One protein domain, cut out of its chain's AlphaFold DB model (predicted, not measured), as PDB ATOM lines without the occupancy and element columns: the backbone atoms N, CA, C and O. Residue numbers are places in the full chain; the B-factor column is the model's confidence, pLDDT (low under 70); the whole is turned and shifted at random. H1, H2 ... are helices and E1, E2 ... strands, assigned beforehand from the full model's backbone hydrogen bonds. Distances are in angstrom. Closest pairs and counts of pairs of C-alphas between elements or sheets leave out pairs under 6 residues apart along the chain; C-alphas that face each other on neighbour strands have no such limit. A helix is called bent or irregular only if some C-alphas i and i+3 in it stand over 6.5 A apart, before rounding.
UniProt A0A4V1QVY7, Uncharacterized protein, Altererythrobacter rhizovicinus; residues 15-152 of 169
ATOM      1  N   TRP A  15     116.292 112.068 107.792       80.62
ATOM      2  CA  TRP A  15     116.542 113.120 106.826       80.62
ATOM      3  C   TRP A  15     117.419 112.562 105.712       80.62
ATOM      4  O   TRP A  15     118.486 112.015 105.980       80.62
ATOM      5  N   VAL A  16     116.971 112.684 104.471       85.88
ATOM      6  CA  VAL A  16     117.719 112.286 103.282       85.88
ATOM      7  C   VAL A  16     117.999 113.540 102.488       85.88
ATOM      8  O   VAL A  16     117.073 114.280 102.158       85.88
ATOM      9  N   PHE A  17     119.267 113.753 102.173       88.88
ATOM     10  CA  PHE A  17     119.725 114.819 101.304       88.88
ATOM     11  C   PHE A  17     120.370 114.218 100.065       88.88
ATOM     12  O   PHE A  17     121.125 113.252 100.181       88.88
ATOM     13  N   GLU A  18     120.113 114.796  98.900       92.56
ATOM     14  CA  GLU A  18     120.704 114.357  97.639       92.56
ATOM     15  C   GLU A  18     121.255 115.539  96.852       92.56
ATOM     16  O   GLU A  18     120.680 116.620  96.858       92.56
ATOM     17  N   GLY A  19     122.375 115.348  96.166       93.06
ATOM     18  CA  GLY A  19     122.942 116.388  95.314       93.06
ATOM     19  C   GLY A  19     124.303 116.008  94.766       93.06
ATOM     20  O   GLY A  19     124.589 114.827  94.557       93.06
ATOM     21  N   GLU A  20     125.141 117.009  94.526       94.56
ATOM     22  CA  GLU A  20     126.473 116.822  93.959       94.56
ATOM     23  C   GLU A  20     127.556 117.316  94.915       94.56
ATOM     24  O   GLU A  20     127.477 118.410  95.480       94.56
ATOM     25  N   VAL A  21     128.590 116.493  95.075       94.19
ATOM     26  CA  VAL A  21     129.805 116.834  95.814       94.19
ATOM     27  C   VAL A  21     131.027 116.518  94.970       94.19
ATOM     28  O   VAL A  21     131.136 115.445  94.375       94.19
ATOM     29  N   ASP A  22     131.967 117.445  94.940       93.94
ATOM     30  CA  ASP A  22     133.298 117.229  94.417       93.94
ATOM     31  C   ASP A  22     134.157 116.571  95.497       93.94
ATOM     32  O   ASP A  22     134.384 117.126  96.573       93.94
ATOM     33  N   VAL A  23     134.641 115.366  95.204       91.69
ATOM     34  CA  VAL A  23     135.598 114.639  96.034       91.69
ATOM     35  C   VAL A  23     136.952 114.671  95.353       91.69
ATOM     36  O   VAL A  23     137.109 114.179  94.230       91.69
ATOM     37  N   SER A  24     137.955 115.201  96.048       91.00
ATOM     38  CA  SER A  24     139.316 115.277  95.526       91.00
ATOM     39  C   SER A  24     140.298 114.516  96.392       91.00
ATOM     40  O   SER A  24     140.317 114.669  97.609       91.00
ATOM     41  N   LYS A  25     141.159 113.723  95.749       86.50
ATOM     42  CA  LYS A  25     142.393 113.197  96.346       86.50
ATOM     43  C   LYS A  25     143.433 112.958  95.261       86.50
ATOM     44  O   LYS A  25     143.597 111.847  94.747       86.50
ATOM     45  N   GLY A  26     144.091 114.034  94.839       84.56
ATOM     46  CA  GLY A  26     145.018 114.041  93.698       84.56
ATOM     47  C   GLY A  26     144.335 113.952  92.323       84.56
ATOM     48  O   GLY A  26     144.885 114.448  91.347       84.56
ATOM     49  N   ILE A  27     143.127 113.387  92.253       86.62
ATOM     50  CA  ILE A  27     142.162 113.531  91.155       86.62
ATOM     51  C   ILE A  27     140.886 114.163  91.711       86.62
ATOM     52  O   ILE A  27     140.556 113.887  92.861       86.62
ATOM     53  N   ASN A  28     140.185 114.965  90.908       90.56
ATOM     54  CA  ASN A  28     138.897 115.552  91.277       90.56
ATOM     55  C   ASN A  28     137.750 114.780  90.621       90.56
ATOM     56  O   ASN A  28     137.822 114.493  89.423       90.56
ATOM     57  N   LEU A  29     136.707 114.471  91.386       91.50
ATOM     58  CA  LEU A  29     135.519 113.772  90.913       91.50
ATOM     59  C   LEU A  29     134.254 114.461  91.387       91.50
ATOM     60  O   LEU A  29     134.044 114.579  92.586       91.50
ATOM     61  N   THR A  30     133.372 114.787  90.454       94.69
ATOM     62  CA  THR A  30     132.009 115.212  90.773       94.69
ATOM     63  C   THR A  30     131.138 113.976  90.969       94.69
ATOM     64  O   THR A  30     130.984 113.168  90.049       94.69
ATOM     65  N   CYS A  31     130.617 113.802  92.178       93.06
ATOM     66  CA  CYS A  31     129.870 112.634  92.621       93.06
ATOM     67  C   CYS A  31     128.439 113.010  92.981       93.06
ATOM     68  O   CYS A  31     128.210 114.025  93.631       93.06
ATOM     69  N   ASN A  32     127.490 112.136  92.658       94.00
ATOM     70  CA  ASN A  32     126.164 112.216  93.251       94.00
ATOM     71  C   ASN A  32     126.258 111.705  94.691       94.00
ATOM     72  O   ASN A  32     126.706 110.574  94.914       94.00
ATOM     73  N   ALA A  33     125.867 112.534  95.650       93.69
ATOM     74  CA  ALA A  33     125.885 112.212  97.067       93.69
ATOM     75  C   ALA A  33     124.469 112.019  97.591       93.69
ATOM     76  O   ALA A  33     123.598 112.845  97.335       93.69
ATOM     77  N   THR A  34     124.290 110.971  98.387       93.12
ATOM     78  CA  THR A  34     123.129 110.792  99.255       93.12
ATOM     79  C   THR A  34     123.622 110.811 100.695       93.12
ATOM     80  O   THR A  34     124.438 109.971 101.084       93.12
ATOM     81  N   VAL A  35     123.150 111.772 101.482       89.69
ATOM     82  CA  VAL A  35     123.443 111.879 102.913       89.69
ATOM     83  C   VAL A  35     122.180 111.531 103.676       89.69
ATOM     84  O   VAL A  35     121.162 112.200 103.523       89.69
ATOM     85  N   THR A  36     122.249 110.510 104.519       88.50
ATOM     86  CA  THR A  36     121.130 110.114 105.371       88.50
ATOM     87  C   THR A  36     121.494 110.380 106.818       88.50
ATOM     88  O   THR A  36     122.534 109.923 107.283       88.50
ATOM     89  N   ILE A  37     120.643 111.107 107.534       84.38
ATOM     90  CA  ILE A  37     120.771 111.387 108.964       84.38
ATOM     91  C   ILE A  37     119.589 110.722 109.661       84.38
ATOM     92  O   ILE A  37     118.448 110.913 109.247       84.38
ATOM     93  N   SER A  38     119.854 109.924 110.691       81.44
ATOM     94  CA  SER A  38     118.827 109.152 111.399       81.44
ATOM     95  C   SER A  38     119.062 109.138 112.903       81.44
ATOM     96  O   SER A  38     120.196 108.977 113.359       81.44
ATOM     97  N   GLY A  39     117.982 109.220 113.667       71.69
ATOM     98  CA  GLY A  39     117.929 109.214 115.119       71.69
ATOM     99  C   GLY A  39     116.758 108.385 115.667       71.69
ATOM    100  O   GLY A  39     115.813 108.043 114.953       71.69
ATOM    101  N   PRO A  40     116.797 108.027 116.963       57.19
ATOM    102  CA  PRO A  40     115.804 107.150 117.589       57.19
ATOM    103  C   PRO A  40     114.396 107.762 117.707       57.19
ATOM    104  O   PRO A  40     113.456 107.022 117.988       57.19
ATOM    105  N   ASN A  41     114.233 109.075 117.503       52.66
ATOM    106  CA  ASN A  41     112.976 109.803 117.722       52.66
ATOM    107  C   ASN A  41     112.489 110.600 116.499       52.66
ATOM    108  O   ASN A  41     111.572 111.409 116.637       52.66
ATOM    109  N   ASP A  42     113.025 110.357 115.301       53.78
ATOM    110  CA  ASP A  42     112.740 111.183 114.113       53.78
ATOM    111  C   ASP A  42     111.277 111.053 113.608       53.78
ATOM    112  O   ASP A  42     110.879 111.675 112.629       53.78
ATOM    113  N   ALA A  43     110.436 110.237 114.264       44.88
ATOM    114  CA  ALA A  43     109.097 109.846 113.803       44.88
ATOM    115  C   ALA A  43     108.062 110.972 113.842       44.88
ATOM    116  O   ALA A  43     106.923 110.766 113.424       44.88
ATOM    117  N   ALA A  44     108.444 112.143 114.346       43.62
ATOM    118  CA  ALA A  44     107.555 113.280 114.518       43.62
ATOM    119  C   ALA A  44     108.064 114.577 113.873       43.62
ATOM    120  O   ALA A  44     107.312 115.552 113.873       43.62
ATOM    121  N   ASP A  45     109.288 114.620 113.329       51.47
ATOM    122  CA  ASP A  45     109.803 115.851 112.726       51.47
ATOM    123  C   ASP A  45     109.472 115.903 111.231       51.47
ATOM    124  O   ASP A  45     110.235 115.481 110.364       51.47
ATOM    125  N   THR A  46     108.254 116.346 110.937       49.28
ATOM    126  CA  THR A  46     107.729 116.452 109.571       49.28
ATOM    127  C   THR A  46     107.916 117.839 108.959       49.28
ATOM    128  O   THR A  46     107.447 118.052 107.844       49.28
ATOM    129  N   ASN A  47     108.532 118.795 109.667       45.12
ATOM    130  CA  ASN A  47     108.563 120.194 109.244       45.12
ATOM    131  C   ASN A  47     109.990 120.762 109.231       45.12
ATOM    132  O   ASN A  47     110.730 120.571 110.189       45.12
ATOM    133  N   PRO A  48     110.375 121.546 108.208       51.25
ATOM    134  CA  PRO A  48     111.519 122.434 108.341       51.25
ATOM    135  C   PRO A  48     111.286 123.420 109.505       51.25
ATOM    136  O   PRO A  48     110.146 123.844 109.733       51.25
ATOM    137  N   PRO A  49     112.350 123.814 110.222       57.84
ATOM    138  CA  PRO A  49     113.757 123.667 109.837       57.84
ATOM    139  C   PRO A  49     114.404 122.354 110.316       57.84
ATOM    140  O   PRO A  49     113.981 121.791 111.317       57.84
ATOM    141  N   PHE A  50     115.484 121.910 109.650       60.44
ATOM    142  CA  PHE A  50     116.363 120.832 110.139       60.44
ATOM    143  C   PHE A  50     116.878 121.190 111.549       60.44
ATOM    144  O   PHE A  50     117.823 121.975 111.720       60.44
ATOM    145  N   SER A  51     116.181 120.693 112.573       59.16
ATOM    146  CA  SER A  51     116.310 121.138 113.959       59.16
ATOM    147  C   SER A  51     116.102 119.976 114.915       59.16
ATOM    148  O   SER A  51     114.999 119.724 115.382       59.16
ATOM    149  N   HIS A  52     117.196 119.320 115.291       59.69
ATOM    150  CA  HIS A  52     117.146 118.277 116.301       59.69
ATOM    151  C   HIS A  52     117.682 118.790 117.641       59.69
ATOM    152  O   HIS A  52     118.804 119.291 117.725       59.69
ATOM    153  N   THR A  53     116.891 118.657 118.705       56.53
ATOM    154  CA  THR A  53     117.292 119.052 120.067       56.53
ATOM    155  C   THR A  53     118.251 118.058 120.723       56.53
ATOM    156  O   THR A  53     118.860 118.386 121.737       56.53
ATOM    157  N   ASP A  54     118.404 116.857 120.159       63.00
ATOM    158  CA  ASP A  54     119.227 115.776 120.716       63.00
ATOM    159  C   ASP A  54     120.196 115.203 119.668       63.00
ATOM    160  O   ASP A  54     120.116 114.053 119.234       63.00
ATOM    161  N   VAL A  55     121.088 116.059 119.169       69.25
ATOM    162  CA  VAL A  55     122.077 115.702 118.131       69.25
ATOM    163  C   VAL A  55     123.033 114.583 118.549       69.25
ATOM    164  O   VAL A  55     123.586 113.900 117.693       69.25
ATOM    165  N   SER A  56     123.174 114.343 119.855       70.19
ATOM    166  CA  SER A  56     123.973 113.259 120.431       70.19
ATOM    167  C   SER A  56     123.507 111.863 120.027       70.19
ATOM    168  O   SER A  56     124.315 110.938 120.026       70.19
ATOM    169  N   ASN A  57     122.231 111.701 119.676       73.88
ATOM    170  CA  ASN A  57     121.651 110.415 119.295       73.88
ATOM    171  C   ASN A  57     121.489 110.243 117.776       73.88
ATOM    172  O   ASN A  57     120.920 109.245 117.333       73.88
ATOM    173  N   LEU A  58     121.983 111.197 116.981       80.81
ATOM    174  CA  LEU A  58     121.948 111.121 115.525       80.81
ATOM    175  C   LEU A  58     123.131 110.324 114.990       80.81
ATOM    176  O   LEU A  58     124.264 110.508 115.415       80.81
ATOM    177  N   SER A  59     122.858 109.501 113.993       86.31
ATOM    178  CA  SER A  59     123.839 108.822 113.153       86.31
ATOM    179  C   SER A  59     123.722 109.329 111.721       86.31
ATOM    180  O   SER A  59     122.677 109.858 111.334       86.31
ATOM    181  N   ALA A  60     124.783 109.178 110.931       88.06
ATOM    182  CA  ALA A  60     124.768 109.586 109.535       88.06
ATOM    183  C   ALA A  60     125.472 108.583 108.623       88.06
ATOM    184  O   ALA A  60     126.448 107.932 108.998       88.06
ATOM    185  N   THR A  61     124.998 108.487 107.388       90.50
ATOM    186  CA  THR A  61     125.656 107.751 106.312       90.50
ATOM    187  C   THR A  61     125.798 108.648 105.091       90.50
ATOM    188  O   THR A  61     124.955 109.504 104.827       90.50
ATOM    189  N   ILE A  62     126.896 108.467 104.358       91.50
ATOM    190  CA  ILE A  62     127.164 109.171 103.103       91.50
ATOM    191  C   ILE A  62     127.422 108.109 102.044       91.50
ATOM    192  O   ILE A  62     128.361 107.321 102.162       91.50
ATOM    193  N   ALA A  63     126.592 108.089 101.008       92.56
ATOM    194  CA  ALA A  63     126.769 107.243  99.841       92.56
ATOM    195  C   ALA A  63     127.141 108.108  98.636       92.56
ATOM    196  O   ALA A  63     126.517 109.137  98.387       92.56
ATOM    197  N   LEU A  64     128.155 107.678  97.886       91.94
ATOM    198  CA  LEU A  64     128.622 108.358  96.682       91.94
ATOM    199  C   LEU A  64     128.411 107.460  95.470       91.94
ATOM    200  O   LEU A  64     128.669 106.257  95.505       91.94
ATOM    201  N   SER A  65     127.940 108.048  94.380       91.88
ATOM    202  CA  SER A  65     127.681 107.341  93.131       91.88
ATOM    203  C   SER A  65     127.968 108.224  91.918       91.88
ATOM    204  O   SER A  65     128.300 109.405  92.044       91.88
ATOM    205  N   GLY A  66     127.918 107.627  90.728       89.44
ATOM    206  CA  GLY A  66     128.188 108.336  89.480       89.44
ATOM    207  C   GLY A  66     129.663 108.708  89.297       89.44
ATOM    208  O   GLY A  66     130.566 107.895  89.530       89.44
ATOM    209  N   GLY A  67     129.892 109.932  88.826       78.81
ATOM    210  CA  GLY A  67     131.207 110.456  88.467       78.81
ATOM    211  C   GLY A  67     131.788 109.903  87.172       78.81
ATOM    212  O   GLY A  67     131.270 108.972  86.546       78.81
ATOM    213  N   THR A  68     132.902 110.502  86.742       78.62
ATOM    214  CA  THR A  68     133.605 110.099  85.521       78.62
ATOM    215  C   THR A  68     133.969 108.617  85.598       78.62
ATOM    216  O   THR A  68     134.660 108.190  86.518       78.62
ATOM    217  N   LEU A  69     133.481 107.825  84.636       80.38
ATOM    218  CA  LEU A  69     133.674 106.368  84.563       80.38
ATOM    219  C   LEU A  69     133.131 105.574  85.774       80.38
ATOM    220  O   LEU A  69     133.548 104.437  85.985       80.38
ATOM    221  N   GLY A  70     132.206 106.137  86.561       81.88
ATOM    222  CA  GLY A  70     131.617 105.456  87.723       81.88
ATOM    223  C   GLY A  70     132.528 105.412  88.955       81.88
ATOM    224  O   GLY A  70     132.268 104.656  89.893       81.88
ATOM    225  N   LEU A  71     133.614 106.190  88.958       87.44
ATOM    226  CA  LEU A  71     134.646 106.126  89.991       87.44
ATOM    227  C   LEU A  71     134.146 106.534  91.384       87.44
ATOM    228  O   LEU A  71     134.678 106.040  92.378       87.44
ATOM    229  N   CYS A  72     133.101 107.357  91.491       88.94
ATOM    230  CA  CYS A  72     132.569 107.773  92.791       88.94
ATOM    231  C   CYS A  72     132.042 106.602  93.623       88.94
ATOM    232  O   CYS A  72     132.201 106.615  94.836       88.94
ATOM    233  N   GLY A  73     131.522 105.545  92.986       85.06
ATOM    234  CA  GLY A  73     131.068 104.341  93.693       85.06
ATOM    235  C   GLY A  73     132.190 103.541  94.367       85.06
ATOM    236  O   GLY A  73     131.917 102.641  95.154       85.06
ATOM    237  N   SER A  74     133.455 103.849  94.066       85.19
ATOM    238  CA  SER A  74     134.612 103.261  94.751       85.19
ATOM    239  C   SER A  74     135.116 104.103  95.927       85.19
ATOM    240  O   SER A  74     135.963 103.635  96.689       85.19
ATOM    241  N   VAL A  75     134.591 105.321  96.099       87.62
ATOM    242  CA  VAL A  75     134.825 106.122  97.299       87.62
ATOM    243  C   VAL A  75     133.849 105.648  98.364       87.62
ATOM    244  O   VAL A  75     132.638 105.772  98.220       87.62
ATOM    245  N   ASN A  76     134.386 105.099  99.445       89.50
ATOM    246  CA  ASN A  76     133.585 104.610 100.557       89.50
ATOM    247  C   ASN A  76     133.806 105.491 101.786       89.50
ATOM    248  O   ASN A  76     134.945 105.744 102.185       89.50
ATOM    249  N   VAL A  77     132.701 105.940 102.373       88.94
ATOM    250  CA  VAL A  77     132.667 106.731 103.601       88.94
ATOM    251  C   VAL A  77     132.113 105.838 104.703       88.94
ATOM    252  O   VAL A  77     131.033 105.268 104.560       88.94
ATOM    253  N   ALA A  78     132.864 105.669 105.790       88.19
ATOM    254  CA  ALA A  78     132.388 104.871 106.913       88.19
ATOM    255  C   ALA A  78     131.127 105.506 107.540       88.19
ATOM    256  O   ALA A  78     131.047 106.737 107.611       88.19
ATOM    257  N   PRO A  79     130.161 104.700 108.023       88.38
ATOM    258  CA  PRO A  79     129.026 105.216 108.783       88.38
ATOM    259  C   PRO A  79     129.489 106.027 109.998       88.38
ATOM    260  O   PRO A  79     130.398 105.604 110.715       88.38
ATOM    261  N   ILE A  80     128.838 107.163 110.240       89.81
ATOM    262  CA  ILE A  80     129.105 108.040 111.379       89.81
ATOM    263  C   ILE A  80     128.157 107.650 112.520       89.81
ATOM    264  O   ILE A  80     126.932 107.729 112.354       89.81
ATOM    265  N   PRO A  81     128.685 107.187 113.665       86.75
ATOM    266  CA  PRO A  81     127.866 106.731 114.776       86.75
ATOM    267  C   PRO A  81     127.258 107.896 115.570       86.75
ATOM    268  O   PRO A  81     127.671 109.051 115.458       86.75
ATOM    269  N   ALA A  82     126.302 107.554 116.436       83.50
ATOM    270  CA  ALA A  82     125.787 108.475 117.443       83.50
ATOM    271  C   ALA A  82     126.911 109.033 118.330       83.50
ATOM    272  O   ALA A  82     127.806 108.299 118.751       83.50
ATOM    273  N   GLY A  83     126.849 110.334 118.611       81.94
ATOM    274  CA  GLY A  83     127.844 111.066 119.398       81.94
ATOM    275  C   GLY A  83     128.977 111.698 118.581       81.94
ATOM    276  O   GLY A  83     129.620 112.613 119.087       81.94
ATOM    277  N   ASP A  84     129.167 111.297 117.319       86.00
ATOM    278  CA  ASP A  84     130.131 111.911 116.386       86.00
ATOM    279  C   ASP A  84     129.477 112.979 115.490       86.00
ATOM    280  O   ASP A  84     129.987 113.345 114.431       86.00
ATOM    281  N   ILE A  85     128.337 113.519 115.920       84.94
ATOM    282  CA  ILE A  85     127.598 114.565 115.217       84.94
ATOM    283  C   ILE A  85     127.391 115.751 116.158       84.94
ATOM    284  O   ILE A  85     126.964 115.591 117.300       84.94
ATOM    285  N   SER A  86     127.676 116.964 115.678       84.31
ATOM    286  CA  SER A  86     127.434 118.198 116.436       84.31
ATOM    287  C   SER A  86     126.744 119.269 115.599       84.31
ATOM    288  O   SER A  86     126.970 119.354 114.392       84.31
ATOM    289  N   TYR A  87     125.959 120.126 116.255       79.75
ATOM    290  CA  TYR A  87     125.192 121.188 115.605       79.75
ATOM    291  C   TYR A  87     125.210 122.457 116.460       79.75
ATOM    292  O   TYR A  87     124.905 122.407 117.651       79.75
ATOM    293  N   THR A  88     125.619 123.587 115.880       72.31
ATOM    294  CA  THR A  88     125.939 124.810 116.650       72.31
ATOM    295  C   THR A  88     124.857 125.892 116.603       72.31
ATOM    296  O   THR A  88     124.882 126.811 117.421       72.31
ATOM    297  N   SER A  89     123.889 125.812 115.687       65.75
ATOM    298  CA  SER A  89     122.756 126.752 115.615       65.75
ATOM    299  C   SER A  89     121.551 126.073 114.973       65.75
ATOM    300  O   SER A  89     121.322 126.175 113.770       65.75
ATOM    301  N   SER A  90     120.821 125.309 115.784       62.31
ATOM    302  CA  SER A  90     119.714 124.494 115.301       62.31
ATOM    303  C   SER A  90     118.540 125.312 114.797       62.31
ATOM    304  O   SER A  90     118.123 126.261 115.456       62.31
ATOM    305  N   GLY A  91     117.972 124.893 113.666       56.28
ATOM    306  CA  GLY A  91     116.687 125.402 113.207       56.28
ATOM    307  C   GLY A  91     116.718 126.804 112.598       56.28
ATOM    308  O   GLY A  91     115.710 127.499 112.617       56.28
ATOM    309  N   SER A  92     117.864 127.265 112.103       65.44
ATOM    310  CA  SER A  92     117.965 128.554 111.413       65.44
ATOM    311  C   SER A  92     118.963 128.471 110.268       65.44
ATOM    312  O   SER A  92     119.952 127.735 110.341       65.44
ATOM    313  N   SER A  93     118.718 129.239 109.209       76.44
ATOM    314  CA  SER A  93     119.707 129.431 108.145       76.44
ATOM    315  C   SER A  93     121.055 129.891 108.725       76.44
ATOM    316  O   SER A  93     121.103 130.779 109.578       76.44
ATOM    317  N   GLY A  94     122.149 129.269 108.283       75.56
ATOM    318  CA  GLY A  94     123.496 129.451 108.832       75.56
ATOM    319  C   GLY A  94     123.891 128.433 109.908       75.56
ATOM    320  O   GLY A  94     125.042 128.435 110.349       75.56
ATOM    321  N   GLY A  95     122.983 127.536 110.312       81.56
ATOM    322  CA  GLY A  95     123.291 126.425 111.210       81.56
ATOM    323  C   GLY A  95     124.407 125.538 110.666       81.56
ATOM    324  O   GLY A  95     124.322 125.055 109.541       81.56
ATOM    325  N   THR A  96     125.464 125.322 111.457       85.25
ATOM    326  CA  THR A  96     126.586 124.459 111.058       85.25
ATOM    327  C   THR A  96     126.448 123.081 111.682       85.25
ATOM    328  O   THR A  96     126.480 122.941 112.909       85.25
ATOM    329  N   PHE A  97     126.323 122.080 110.818       85.81
ATOM    330  CA  PHE A  97     126.328 120.653 111.103       85.81
ATOM    331  C   PHE A  97     127.737 120.103 110.899       85.81
ATOM    332  O   PHE A  97     128.405 120.436 109.925       85.81
ATOM    333  N   THR A  98     128.237 119.303 111.832       90.31
ATOM    334  CA  THR A  98     129.574 118.713 111.728       90.31
ATOM    335  C   THR A  98     129.498 117.226 111.974       90.31
ATOM    336  O   THR A  98     129.005 116.789 113.012       90.31
ATOM    337  N   LEU A  99     130.023 116.484 111.008       90.50
ATOM    338  CA  LEU A  99     130.292 115.062 111.086       90.50
ATOM    339  C   LEU A  99     131.746 114.908 111.517       90.50
ATOM    340  O   LEU A  99     132.660 115.350 110.811       90.50
ATOM    341  N   HIS A 100     131.956 114.328 112.690       89.12
ATOM    342  CA  HIS A 100     133.282 114.090 113.241       89.12
ATOM    343  C   HIS A 100     133.823 112.744 112.786       89.12
ATOM    344  O   HIS A 100     133.069 111.811 112.519       89.12
ATOM    345  N   ASN A 101     135.151 112.647 112.727       87.31
ATOM    346  CA  ASN A 101     135.864 111.387 112.506       87.31
ATOM    347  C   ASN A 101     135.468 110.648 111.214       87.31
ATOM    348  O   ASN A 101     135.636 109.429 111.123       87.31
ATOM    349  N   VAL A 102     134.993 111.378 110.204       88.12
ATOM    350  CA  VAL A 102     134.628 110.828 108.901       88.12
ATOM    351  C   VAL A 102     135.848 110.149 108.301       88.12
ATOM    352  O   VAL A 102     136.897 110.769 108.128       88.12
ATOM    353  N   PHE A 103     135.708 108.864 107.982       88.75
ATOM    354  CA  PHE A 103     136.766 108.063 107.386       88.75
ATOM    355  C   PHE A 103     136.423 107.743 105.936       88.75
ATOM    356  O   PHE A 103     135.413 107.093 105.661       88.75
ATOM    357  N   VAL A 104     137.277 108.189 105.017       87.81
ATOM    358  CA  VAL A 104     137.094 108.025 103.576       87.81
ATOM    359  C   VAL A 104     138.188 107.126 103.021       87.81
ATOM    360  O   VAL A 104     139.385 107.412 103.111       87.81
ATOM    361  N   THR A 105     137.766 106.038 102.394       88.69
ATOM    362  CA  THR A 105     138.614 105.197 101.553       88.69
ATOM    363  C   THR A 105     138.395 105.595 100.100       88.69
ATOM    364  O   THR A 105     137.271 105.546  99.604       88.69
ATOM    365  N   THR A 106     139.464 106.029  99.438       79.88
ATOM    366  CA  THR A 106     139.442 106.691  98.126       79.88
ATOM    367  C   THR A 106     139.990 105.811  97.003       79.88
ATOM    368  O   THR A 106     140.637 104.797  97.249       79.88
ATOM    369  N   ILE A 107     139.818 106.269  95.758       73.50
ATOM    370  CA  ILE A 107     140.405 105.656  94.550       73.50
ATOM    371  C   ILE A 107     141.930 105.685  94.573       73.50
ATOM    372  O   ILE A 107     142.589 104.756  94.107       73.50
ATOM    373  N   THR A 108     142.508 106.769  95.089       80.56
ATOM    374  CA  THR A 108     143.953 106.885  95.262       80.56
ATOM    375  C   THR A 108     144.354 106.371  96.650       80.56
ATOM    376  O   THR A 108     143.613 106.569  97.620       80.56
ATOM    377  N   PRO A 109     145.508 105.690  96.785       80.81
ATOM    378  CA  PRO A 109     145.946 105.141  98.062       80.81
ATOM    379  C   PRO A 109     146.075 106.185  99.177       80.81
ATOM    380  O   PRO A 109     146.314 107.368  98.940       80.81
ATOM    381  N   GLY A 110     145.966 105.707 100.416       82.69
ATOM    382  CA  GLY A 110     146.406 106.436 101.604       82.69
ATOM    383  C   GLY A 110     145.314 106.885 102.562       82.69
ATOM    384  O   GLY A 110     145.671 107.475 103.567       82.69
ATOM    385  N   ASN A 111     144.032 106.594 102.272       89.50
ATOM    386  CA  ASN A 111     142.831 106.943 103.060       89.50
ATOM    387  C   ASN A 111     142.790 108.405 103.558       89.50
ATOM    388  O   ASN A 111     143.742 109.162 103.391       89.50
ATOM    389  N   CYS A 112     141.675 108.844 104.117       91.81
ATOM    390  CA  CYS A 112     141.583 110.156 104.748       91.81
ATOM    391  C   CYS A 112     140.681 110.076 105.966       91.81
ATOM    392  O   CYS A 112     139.705 109.325 105.965       91.81
ATOM    393  N   GLN A 113     141.008 110.848 106.994       92.75
ATOM    394  CA  GLN A 113     140.181 110.947 108.181       92.75
ATOM    395  C   GLN A 113     140.149 112.375 108.688       92.75
ATOM    396  O   GLN A 113     141.195 112.988 108.880       92.75
ATOM    397  N   GLY A 114     138.954 112.893 108.938       91.25
ATOM    398  CA  GLY A 114     138.788 114.235 109.470       91.25
ATOM    399  C   GLY A 114     137.329 114.580 109.679       91.25
ATOM    400  O   GLY A 114     136.476 113.700 109.763       91.25
ATOM    401  N   ASN A 115     137.051 115.874 109.750       92.50
ATOM    402  CA  ASN A 115     135.700 116.366 109.960       92.50
ATOM    403  C   ASN A 115     135.143 116.929 108.657       92.50
ATOM    404  O   ASN A 115     135.861 117.574 107.890       92.50
ATOM    405  N   ILE A 116     133.850 116.717 108.442       93.19
ATOM    406  CA  ILE A 116     133.091 117.376 107.383       93.19
ATOM    407  C   ILE A 116     132.117 118.327 108.049       93.19
ATOM    408  O   ILE A 116     131.400 117.957 108.979       93.19
ATOM    409  N   THR A 117     132.092 119.557 107.565       92.81
ATOM    410  CA  THR A 117     131.130 120.565 107.991       92.81
ATOM    411  C   THR A 117     130.108 120.789 106.893       92.81
ATOM    412  O   THR A 117     130.423 120.708 105.711       92.81
ATOM    413  N   ALA A 118     128.874 121.066 107.275       90.69
ATOM    414  CA  ALA A 118     127.833 121.473 106.359       90.69
ATOM    415  C   ALA A 118     127.070 122.659 106.942       90.69
ATOM    416  O   ALA A 118     126.798 122.695 108.142       90.69
ATOM    417  N   VAL A 119     126.724 123.629 106.103       89.50
ATOM    418  CA  VAL A 119     125.938 124.800 106.508       89.50
ATOM    419  C   VAL A 119     124.528 124.674 105.947       89.50
ATOM    420  O   VAL A 119     124.356 124.520 104.739       89.50
ATOM    421  N   TRP A 120     123.529 124.745 106.825       86.62
ATOM    422  CA  TRP A 120     122.117 124.696 106.462       86.62
ATOM    423  C   TRP A 120     121.637 126.036 105.910       86.62
ATOM    424  O   TRP A 120     121.787 127.077 106.552       86.62
ATOM    425  N   ASN A 121     121.008 126.002 104.740       85.00
ATOM    426  CA  ASN A 121     120.252 127.110 104.180       85.00
ATOM    427  C   ASN A 121     118.770 126.742 104.178       85.00
ATOM    428  O   ASN A 121     118.311 125.955 103.357       85.00
ATOM    429  N   GLU A 122     118.016 127.358 105.082       80.50
ATOM    430  CA  GLU A 122     116.593 127.073 105.265       80.50
ATOM    431  C   GLU A 122     115.735 127.480 104.060       80.50
ATOM    432  O   GLU A 122     114.798 126.770 103.709       80.50
ATOM    433  N   ALA A 123     116.072 128.590 103.395       82.06
ATOM    434  CA  ALA A 123     115.289 129.111 102.274       82.06
ATOM    435  C   ALA A 123     115.427 128.243 101.017       82.06
ATOM    436  O   ALA A 123     114.464 128.073 100.275       82.06
ATOM    437  N   ALA A 124     116.629 127.716 100.780       84.38
ATOM    438  CA  ALA A 124     116.908 126.814  99.666       84.38
ATOM    439  C   ALA A 124     116.748 125.333 100.042       84.38
ATOM    440  O   ALA A 124     116.814 124.489  99.164       84.38
ATOM    441  N   GLN A 125     116.568 125.031 101.330       83.69
ATOM    442  CA  GLN A 125     116.537 123.678 101.883       83.69
ATOM    443  C   GLN A 125     117.759 122.836 101.496       83.69
ATOM    444  O   GLN A 125     117.649 121.661 101.156       83.69
ATOM    445  N   THR A 126     118.940 123.450 101.581       87.38
ATOM    446  CA  THR A 126     120.216 122.854 101.164       87.38
ATOM    447  C   THR A 126     121.225 122.781 102.295       87.38
ATOM    448  O   THR A 126     121.286 123.653 103.166       87.38
ATOM    449  N   LEU A 127     122.086 121.766 102.237       89.31
ATOM    450  CA  LEU A 127     123.338 121.709 102.978       89.31
ATOM    451  C   LEU A 127     124.499 122.033 102.035       89.31
ATOM    452  O   LEU A 127     124.746 121.322 101.063       89.31
ATOM    453  N   SER A 128     125.233 123.098 102.352       93.69
ATOM    454  CA  SER A 128     126.527 123.397 101.729       93.69
ATOM    455  C   SER A 128     127.613 122.617 102.452       93.69
ATOM    456  O   SER A 128     127.977 122.985 103.568       93.69
ATOM    457  N   VAL A 129     128.088 121.534 101.847       94.56
ATOM    458  CA  VAL A 129     129.094 120.625 102.402       94.56
ATOM    459  C   VAL A 129     130.489 121.168 102.108       94.56
ATOM    460  O   VAL A 129     130.772 121.578 100.986       94.56
ATOM    461  N   SER A 130     131.360 121.147 103.112       94.81
ATOM    462  CA  SER A 130     132.788 121.410 102.965       94.81
ATOM    463  C   SER A 130     133.589 120.659 104.021       94.81
ATOM    464  O   SER A 130     133.271 120.674 105.216       94.81
ATOM    465  N   GLY A 131     134.656 119.995 103.593       92.75
ATOM    466  CA  GLY A 131     135.526 119.237 104.474       92.75
ATOM    467  C   GLY A 131     136.895 119.012 103.859       92.75
ATOM    468  O   GLY A 131     137.014 118.595 102.709       92.75
ATOM    469  N   ILE A 132     137.928 119.232 104.669       93.31
ATOM    470  CA  ILE A 132     139.290 118.788 104.380       93.31
ATOM    471  C   ILE A 132     139.588 117.672 105.371       93.31
ATOM    472  O   ILE A 132     139.618 117.896 106.581       93.31
ATOM    473  N   LEU A 133     139.782 116.465 104.853       92.81
ATOM    474  CA  LEU A 133     140.104 115.298 105.653       92.81
ATOM    475  C   LEU A 133     141.595 115.001 105.481       92.81
ATOM    476  O   LEU A 133     142.001 114.583 104.388       92.81
ATOM    477  N   PRO A 134     142.401 115.184 106.539       92.81
ATOM    478  CA  PRO A 134     143.805 114.817 106.528       92.81
ATOM    479  C   PRO A 134     144.041 113.400 106.007       92.81
ATOM    480  O   PRO A 134     143.346 112.448 106.384       92.81
ATOM    481  N   ALA A 135     145.037 113.249 105.142       89.75
ATOM    482  CA  ALA A 135     145.423 111.937 104.655       89.75
ATOM    483  C   ALA A 135     146.101 111.119 105.756       89.75
ATOM    484  O   ALA A 135     146.931 111.632 106.507       89.75
ATOM    485  N   VAL A 136     145.836 109.809 105.795       84.00
ATOM    486  CA  VAL A 136     146.677 108.901 106.598       84.00
ATOM    487  C   VAL A 136     148.052 108.751 105.928       84.00
ATOM    488  O   VAL A 136     149.074 108.620 106.600       84.00
ATOM    489  N   SER A 137     148.093 108.822 104.594       79.50
ATOM    490  CA  SER A 137     149.307 109.023 103.806       79.50
ATOM    491  C   SER A 137     149.018 109.690 102.455       79.50
ATOM    492  O   SER A 137     147.957 109.494 101.859       79.50
ATOM    493  N   GLY A 138     149.986 110.456 101.942       80.12
ATOM    494  CA  GLY A 138     149.852 111.183 100.676       80.12
ATOM    495  C   GLY A 138     149.190 112.552 100.845       80.12
ATOM    496  O   GLY A 138     149.472 113.248 101.815       80.12
ATOM    497  N   SER A 139     148.365 112.947  99.873       87.44
ATOM    498  CA  SER A 139     147.635 114.222  99.876       87.44
ATOM    499  C   SER A 139     146.276 114.098 100.556       87.44
ATOM    500  O   SER A 139     145.623 113.059 100.414       87.44
ATOM    501  N   ASP A 140     145.846 115.170 101.221       92.12
ATOM    502  CA  ASP A 140     144.543 115.270 101.888       92.12
ATOM    503  C   ASP A 140     143.374 115.056 100.922       92.12
ATOM    504  O   ASP A 140     143.481 115.306  99.715       92.12
ATOM    505  N   CYS A 141     142.252 114.593 101.473       92.25
ATOM    506  CA  CYS A 141     140.993 114.559 100.749       92.25
ATOM    507  C   CYS A 141     140.241 115.867 100.944       92.25
ATOM    508  O   CYS A 141     140.201 116.395 102.056       92.25
ATOM    509  N   THR A 142     139.556 116.315  99.902       93.88
ATOM    510  CA  THR A 142     138.519 117.340 100.035       93.88
ATOM    511  C   THR A 142     137.167 116.775  99.629       93.88
ATOM    512  O   THR A 142     137.089 115.873  98.790       93.88
ATOM    513  N   MET A 143     136.116 117.275 100.265       93.62
ATOM    514  CA  MET A 143     134.731 117.019  99.899       93.62
ATOM    515  C   MET A 143     133.968 118.331 100.013       93.62
ATOM    516  O   MET A 143     133.785 118.836 101.119       93.62
ATOM    517  N   ASP A 144     133.523 118.861  98.882       95.38
ATOM    518  CA  ASP A 144     132.827 120.142  98.815       95.38
ATOM    519  C   ASP A 144     131.628 120.024  97.879       95.38
ATOM    520  O   ASP A 144     131.722 119.392  96.833       95.38
ATOM    521  N   GLY A 145     130.487 120.611  98.226       94.69
ATOM    522  CA  GLY A 145     129.320 120.535  97.353       94.69
ATOM    523  C   GLY A 145     128.020 120.983  97.987       94.69
ATOM    524  O   GLY A 145     127.998 121.623  99.039       94.69
ATOM    525  N   LEU A 146     126.925 120.647  97.317       94.25
ATOM    526  CA  LEU A 146     125.574 121.022  97.706       94.25
ATOM    527  C   LEU A 146     124.665 119.803  97.621       94.25
ATOM    528  O   LEU A 146     124.637 119.109  96.607       94.25
ATOM    529  N   VAL A 147     123.908 119.573  98.691       91.94
ATOM    530  CA  VAL A 147     122.855 118.555  98.732       91.94
ATOM    531  C   VAL A 147     121.537 119.184  99.178       91.94
ATOM    532  O   VAL A 147     121.501 119.967 100.130       91.94
ATOM    533  N   ASP A 148     120.466 118.852  98.474       90.50
ATOM    534  CA  ASP A 148     119.098 119.292  98.718       90.50
ATOM    535  C   ASP A 148     118.403 118.331  99.681       90.50
ATOM    536  O   ASP A 148     118.579 117.118  99.591       90.50
ATOM    537  N   LEU A 149     117.586 118.850 100.594       85.81
ATOM    538  CA  LEU A 149     116.731 118.033 101.450       85.81
ATOM    539  C   LEU A 149     115.629 117.360 100.613       85.81
ATOM    540  O   LEU A 149     114.762 118.030 100.059       85.81
ATOM    541  N   ILE A 150     115.627 116.030 100.575       83.38
ATOM    542  CA  ILE A 150     114.617 115.203  99.893       83.38
ATOM    543  C   ILE A 150     113.608 114.626 100.889       83.38
ATOM    544  O   ILE A 150     112.413 114.548 100.604       83.38
ATOM    545  N   SER A 151     114.087 114.215 102.065       77.81
ATOM    546  CA  SER A 151     113.276 113.661 103.155       77.81
ATOM    547  C   SER A 151     113.716 114.249 104.497       77.81
ATOM    548  O   SER A 151     114.907 114.506 104.628       77.81
ATOM    549  N   PRO A 152     112.830 114.425 105.498       64.56
ATOM    550  CA  PRO A 152     111.385 114.426 105.353       64.56
ATOM    551  C   PRO A 152     111.034 115.464 104.295       64.56
ATOM    552  O   PRO A 152     111.642 116.535 104.230       64.56
TER     553      PRO A 152
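What this domain is: This is residues 15 to 152 of the 169 residues of an uncharacterized protein of Altererythrobacter rhizovicinus (UniProt A0A4V1QVY7). One long antiparallel sheet of eight strands curls round into a flattened barrel that is nearly closed, its edge strands E3 and E4 coming near each other at one end of the seam. The short helix H1 packs outside on E2 and E3 near the other end, residues 76 to 77 pair with E5 along the seam, and the long loop of residues 39 to 58 lies toward the end away from H1. The printed part has 138 residues, with elements in the order E1 E2 E3 H1 E4 E5 E6 E7 E8 and the sheet in the order E3 E2 E1 E8 E7 E6 E5 E4. The class is mostly strand. The whole is compact, with a radius of gyration of the C-alphas of 14.5 A, and elongated, spanning 42 by 26 by 23 A.

How they stand to each other: E1, residues 15 to 24, forms a hairpin with E2, residues 28 to 38, with N 21 and O 31 2.9 A apart. E2 and E3, residues 59 to 65, form the next hairpin, with N 34 and O 63 at 2.9 A. These three are a meander, each strand the antiparallel neighbour of the one before. H1, residues 68 to 74, is on the sheet; its closest C-alphas to E3 are Ser 65 and Gly 73, 4.6 A apart. H1 is irregular, C-alphas 69 and 72 being 8.4 A apart; 0 of 3 O i to N i+4 pairs and 3 of 4 O i to N i+3 pairs are within hydrogen-bond range. A second meander holds E4, residues 85 to 87, E5, residues 96 to 105, E6, residues 112 to 121, E7, residues 126 to 133, and E8, residues 141 to 151. Its pairs within hydrogen-bond range include N 98 and O 86, 2.9 A, N 97 and O 118, 2.8 A, N 128 and O 119, 2.9 A, and N 129 and O 145, 2.8 A. E8 and E1 are antiparallel at 158 degrees, with N 22 and O 144 at 2.7 A. The strongly twisted sheet is a folded sheet, bent back on itself: E3 and E2 face E8, E7, E6, E5 and E4, with E1 as the hinge. The closest C-alphas of edge strands E3 and E4, Ser 59 and Ile 85, are 7.2 A apart.

Where its parts are: E1 begins at C-alpha 15, (116.542, 113.120, 106.826), spans 25.5 A and bends by 67 degrees at residue 19. E2 spans 29.1 A, E3 20.4 A, H1 11.5 A and E4 7.1 A. E5 spans 24.6 A, E6 27.3 A and E7 21.7 A. E8 spans 27.8 A and ends at C-alpha 151, (113.276, 113.661, 103.155).

The domain as a whole: The C-alphas farthest apart, of Ala 44 and Gly 138, are 44.6 A apart. The printed part has no cut, and the one long link is E2 to E3. Mean pLDDT of the printed part is 82.6; residues 40 to 55, 89 to 92 and 152 are under 70.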